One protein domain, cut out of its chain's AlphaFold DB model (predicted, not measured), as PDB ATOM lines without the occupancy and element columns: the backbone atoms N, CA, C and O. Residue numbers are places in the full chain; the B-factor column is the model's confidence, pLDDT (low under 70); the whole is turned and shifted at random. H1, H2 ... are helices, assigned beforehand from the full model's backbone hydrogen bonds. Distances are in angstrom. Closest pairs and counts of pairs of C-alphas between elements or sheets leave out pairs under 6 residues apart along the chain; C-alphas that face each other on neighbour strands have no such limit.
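This is residues 2 to 41 of the 129 residues of the protein "Bacterial TniB protein" of Tropicibacter phthalicicus (UniProt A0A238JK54). The printed part has little regular structure: two short helices stand apart, joined by an outstretched link, residues 8 to 18. After H2, residues 27 to 41 fold back toward H1's end of the domain and then turn away again to Pro 41. There are 40 residues with two named helices, H1 then H2, and no named strand; the class is all helix, with 14 residues in named elements. The whole is only just compact, close to loose, with a radius of gyration of the C-alphas of 10.5 A, and elongated, spanning 32 by 18 by 13 A.

Find C-alpha 2 at (-4.659, -43.393, -44.252), where H1, residues 2 to 7, begins. H2, residues 19 to 26, runs 10.4 A to C-alpha 26 at (-1.885, -32.536, -37.281).

H1 and H2 are apart. In both, every O i to N i+4 pair is within hydrogen-bond range.

The C-alphas farthest apart, of Asp 8 and Pro 41, are 33.2 A apart. The printed part has no cut; the link from H1 to H2 is long. Look for pLDDT under 70 at residues 3 and 6.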
ATOM      1  N   LEU A   2      -6.130 -43.502 -44.145       71.56
ATOM      2  CA  LEU A   2      -4.659 -43.393 -44.252       71.56
ATOM      3  C   LEU A   2      -3.893 -44.285 -43.256       71.56
ATOM      4  O   LEU A   2      -2.911 -44.921 -43.625       71.56
ATOM      5  N   ARG A   3      -4.414 -44.439 -42.031       68.38
ATOM      6  CA  ARG A   3      -3.881 -45.365 -41.019       68.38
ATOM      7  C   ARG A   3      -3.819 -46.826 -41.484       68.38
ATOM      8  O   ARG A   3      -2.849 -47.505 -41.183       68.38
ATOM      9  N   PHE A   4      -4.844 -47.300 -42.196       71.31
ATOM     10  CA  PHE A   4      -4.897 -48.673 -42.710       71.31
ATOM     11  C   PHE A   4      -3.818 -48.889 -43.779       71.31
ATOM     12  O   PHE A   4      -3.088 -49.868 -43.738       71.31
ATOM     13  N   ILE A   5      -3.650 -47.924 -44.686       70.88
ATOM     14  CA  ILE A   5      -2.649 -48.000 -45.760       70.88
ATOM     15  C   ILE A   5      -1.223 -47.967 -45.195       70.88
ATOM     16  O   ILE A   5      -0.364 -48.728 -45.628       70.88
ATOM     17  N   SER A   6      -0.972 -47.111 -44.205       69.38
ATOM     18  CA  SER A   6       0.352 -47.016 -43.589       69.38
ATOM     19  C   SER A   6       0.694 -48.246 -42.739       69.38
ATOM     20  O   SER A   6       1.805 -48.759 -42.847       69.38
ATOM     21  N   ASN A   7      -0.240 -48.739 -41.917       71.88
ATOM     22  CA  ASN A   7       0.056 -49.801 -40.950       71.88
ATOM     23  C   ASN A   7      -0.190 -51.212 -41.491       71.88
ATOM     24  O   ASN A   7       0.664 -52.074 -41.320       71.88
ATOM     25  N   ASP A   8      -1.336 -51.453 -42.128       77.06
ATOM     26  CA  ASP A   8      -1.764 -52.814 -42.477       77.06
ATOM     27  C   ASP A   8      -1.235 -53.236 -43.854       77.06
ATOM     28  O   ASP A   8      -1.071 -54.423 -44.124       77.06
ATOM     29  N   LEU A   9      -0.922 -52.260 -44.715       77.25
ATOM     30  CA  LEU A   9      -0.307 -52.483 -46.029       77.25
ATOM     31  C   LEU A   9       1.194 -52.146 -46.066       77.25
ATOM     32  O   LEU A   9       1.814 -52.320 -47.114       77.25
ATOM     33  N   CYS A  10       1.782 -51.674 -44.958       78.38
ATOM     34  CA  CYS A  10       3.199 -51.292 -44.853       78.38
ATOM     35  C   CYS A  10       3.686 -50.350 -45.976       78.38
ATOM     36  O   CYS A  10       4.837 -50.434 -46.411       78.38
ATOM     37  N   ALA A  11       2.819 -49.467 -46.476       81.31
ATOM     38  CA  ALA A  11       3.154 -48.564 -47.572       81.31
ATOM     39  C   ALA A  11       3.787 -47.260 -47.060       81.31
ATOM     40  O   ALA A  11       3.342 -46.686 -46.063       81.31
ATOM     41  N   SER A  12       4.787 -46.755 -47.791       83.06
ATOM     42  CA  SER A  12       5.302 -45.400 -47.578       83.06
ATOM     43  C   SER A  12       4.265 -44.378 -48.044       83.06
ATOM     44  O   SER A  12       3.753 -44.476 -49.163       83.06
ATOM     45  N   LEU A  13       3.938 -43.415 -47.182       83.44
ATOM     46  CA  LEU A  13       2.926 -42.399 -47.445       83.44
ATOM     47  C   LEU A  13       3.596 -41.044 -47.680       83.44
ATOM     48  O   LEU A  13       4.248 -40.510 -46.789       83.44
ATOM     49  N   VAL A  14       3.368 -40.471 -48.861       86.69
ATOM     50  CA  VAL A  14       3.749 -39.094 -49.197       86.69
ATOM     51  C   VAL A  14       2.476 -38.338 -49.563       86.69
ATOM     52  O   VAL A  14       1.707 -38.795 -50.409       86.69
ATOM     53  N   VAL A  15       2.232 -37.205 -48.907       86.12
ATOM     54  CA  VAL A  15       1.033 -36.379 -49.107       86.12
ATOM     55  C   VAL A  15       1.459 -34.987 -49.552       86.12
ATOM     56  O   VAL A  15       2.389 -34.415 -48.994       86.12
ATOM     57  N   PHE A  16       0.748 -34.438 -50.535       88.81
ATOM     58  CA  PHE A  16       0.911 -33.064 -51.004       88.81
ATOM     59  C   PHE A  16      -0.423 -32.338 -50.853       88.81
ATOM     60  O   PHE A  16      -1.474 -32.906 -51.160       88.81
ATOM     61  N   GLY A  17      -0.398 -31.096 -50.381       88.31
ATOM     62  CA  GLY A  17      -1.616 -30.339 -50.135       88.31
ATOM     63  C   GLY A  17      -1.349 -28.907 -49.698       88.31
ATOM     64  O   GLY A  17      -0.216 -28.433 -49.722       88.31
ATOM     65  N   VAL A  18      -2.429 -28.233 -49.321       88.94
ATOM     66  CA  VAL A  18      -2.427 -26.879 -48.754       88.94
ATOM     67  C   VAL A  18      -2.334 -26.929 -47.225       88.94
ATOM     68  O   VAL A  18      -2.410 -28.008 -46.632       88.94
ATOM     69  N   ASN A  19      -2.190 -25.772 -46.580       86.81
ATOM     70  CA  ASN A  19      -2.052 -25.670 -45.123       86.81
ATOM     71  C   ASN A  19      -3.183 -26.363 -44.366       86.81
ATOM     72  O   ASN A  19      -2.935 -27.064 -43.394       86.81
ATOM     73  N   GLU A  20      -4.407 -26.254 -44.866       88.38
ATOM     74  CA  GLU A  20      -5.595 -26.869 -44.287       88.38
ATOM     75  C   GLU A  20      -5.488 -28.403 -44.278       88.38
ATOM     76  O   GLU A  20      -5.946 -29.067 -43.347       88.38
ATOM     77  N   ALA A  21      -4.838 -28.988 -45.291       87.31
ATOM     78  CA  ALA A  21      -4.568 -30.422 -45.322       87.31
ATOM     79  C   ALA A  21      -3.507 -30.813 -44.280       87.31
ATOM     80  O   ALA A  21      -3.657 -31.840 -43.618       87.31
ATOM     81  N   ALA A  22      -2.471 -29.987 -44.099       86.25
ATOM     82  CA  ALA A  22      -1.473 -30.192 -43.051       86.25
ATOM     83  C   ALA A  22      -2.104 -30.084 -41.650       86.25
ATOM     84  O   ALA A  22      -1.883 -30.945 -40.803       86.25
ATOM     85  N   GLU A  23      -2.970 -29.096 -41.415       87.56
ATOM     86  CA  GLU A  23      -3.709 -28.941 -40.155       87.56
ATOM     87  C   GLU A  23      -4.623 -30.136 -39.866       87.56
ATOM     88  O   GLU A  23      -4.652 -30.637 -38.738       87.56
ATOM     89  N   ALA A  24      -5.316 -30.654 -40.884       86.69
ATOM     90  CA  ALA A  24      -6.131 -31.856 -40.747       86.69
ATOM     91  C   ALA A  24      -5.292 -33.087 -40.351       86.69
ATOM     92  O   ALA A  24      -5.734 -33.892 -39.530       86.69
ATOM     93  N   VAL A  25      -4.073 -33.221 -40.891       85.31
ATOM     94  CA  VAL A  25      -3.120 -34.277 -40.508       85.31
ATOM     95  C   VAL A  25      -2.641 -34.092 -39.067       85.31
ATOM     96  O   VAL A  25      -2.649 -35.058 -38.304       85.31
ATOM     97  N   ARG A  26      -2.293 -32.863 -38.662       84.69
ATOM     98  CA  ARG A  26      -1.885 -32.536 -37.281       84.69
ATOM     99  C   ARG A  26      -2.970 -32.852 -36.255       84.69
ATOM    100  O   ARG A  26      -2.659 -33.273 -35.143       84.69
ATOM    101  N   GLY A  27      -4.238 -32.675 -36.632       84.44
ATOM    102  CA  GLY A  27      -5.393 -33.037 -35.808       84.44
ATOM    103  C   GLY A  27      -5.531 -34.545 -35.546       84.44
ATOM    104  O   GLY A  27      -6.218 -34.938 -34.603       84.44
ATOM    105  N   GLU A  28      -4.865 -35.403 -36.327       81.50
ATOM    106  CA  GLU A  28      -4.879 -36.860 -36.166       81.50
ATOM    107  C   GLU A  28      -3.597 -37.324 -35.455       81.50
ATOM    108  O   GLU A  28      -2.522 -37.465 -36.038       81.50
ATOM    109  N   GLY A  29      -3.701 -37.547 -34.142       78.88
ATOM    110  CA  GLY A  29      -2.533 -37.742 -33.277       78.88
ATOM    111  C   GLY A  29      -1.677 -38.989 -33.546       78.88
ATOM    112  O   GLY A  29      -0.568 -39.070 -33.016       78.88
ATOM    113  N   GLN A  30      -2.147 -39.972 -34.321       75.31
ATOM    114  CA  GLN A  30      -1.322 -41.119 -34.728       75.31
ATOM    115  C   GLN A  30      -0.559 -40.824 -36.019       75.31
ATOM    116  O   GLN A  30       0.595 -41.234 -36.147       75.31
ATOM    117  N   LEU A  31      -1.189 -40.101 -36.944       76.94
ATOM    118  CA  LEU A  31      -0.613 -39.713 -38.223       76.94
ATOM    119  C   LEU A  31       0.439 -38.607 -38.051       76.94
ATOM    120  O   LEU A  31       1.555 -38.748 -38.545       76.94
ATOM    121  N   ALA A  32       0.132 -37.581 -37.253       80.38
ATOM    122  CA  ALA A  32       1.020 -36.445 -36.993       80.38
ATOM    123  C   ALA A  32       2.386 -36.846 -36.407       80.38
ATOM    124  O   ALA A  32       3.386 -36.182 -36.636       80.38
ATOM    125  N   ARG A  33       2.456 -37.955 -35.658       80.50
ATOM    126  CA  ARG A  33       3.706 -38.440 -35.038       80.50
ATOM    127  C   ARG A  33       4.654 -39.150 -36.005       80.50
ATOM    128  O   ARG A  33       5.754 -39.510 -35.602       80.50
ATOM    129  N   ARG A  34       4.192 -39.458 -37.218       80.31
ATOM    130  CA  ARG A  34       4.915 -40.290 -38.192       80.31
ATOM    131  C   ARG A  34       5.106 -39.602 -39.537       80.31
ATOM    132  O   ARG A  34       5.742 -40.178 -40.410       80.31
ATOM    133  N   MET A  35       4.509 -38.430 -39.718       83.81
ATOM    134  CA  MET A  35       4.655 -37.635 -40.925       83.81
ATOM    135  C   MET A  35       5.615 -36.491 -40.646       83.81
ATOM    136  O   MET A  35       5.360 -35.673 -39.766       83.81
ATOM    137  N   ASP A  36       6.692 -36.435 -41.424       85.75
ATOM    138  CA  ASP A  36       7.549 -35.261 -41.479       85.75
ATOM    139  C   ASP A  36       6.920 -34.237 -42.425       85.75
ATOM    140  O   ASP A  36       6.627 -34.518 -43.592       85.75
ATOM    141  N   GLU A  37       6.670 -33.041 -41.899       86.19
ATOM    142  CA  GLU A  37       6.096 -31.946 -42.668       86.19
ATOM    143  C   GLU A  37       7.202 -31.132 -43.335       86.19
ATOM    144  O   GLU A  37       8.069 -30.557 -42.675       86.19
ATOM    145  N   HIS A  38       7.134 -31.034 -44.661       89.31
ATOM    146  CA  HIS A  38       8.018 -30.186 -45.445       89.31
ATOM    147  C   HIS A  38       7.208 -29.109 -46.147       89.31
ATOM    148  O   HIS A  38       6.305 -29.398 -46.933       89.31
ATOM    149  N   PHE A  39       7.552 -27.858 -45.866       87.38
ATOM    150  CA  PHE A  39       6.941 -26.721 -46.527       87.38
ATOM    151  C   PHE A  39       7.658 -26.435 -47.842       87.38
ATOM    152  O   PHE A  39       8.888 -26.396 -47.885       87.38
ATOM    153  N   LEU A  40       6.888 -26.213 -48.903       88.56
ATOM    154  CA  LEU A  40       7.405 -25.755 -50.187       88.56
ATOM    155  C   LEU A  40       7.124 -24.253 -50.289       88.56
ATOM    156  O   LEU A  40       6.005 -23.882 -50.650       88.56
ATOM    157  N   PRO A  41       8.078 -23.384 -49.903       90.19
ATOM    158  CA  PRO A  41       7.877 -21.950 -50.002       90.19
ATOM    159  C   PRO A  41       7.767 -21.524 -51.470       90.19
ATOM    160  O   PRO A  41       8.182 -22.237 -52.387       90.19
TER     161      PRO A  41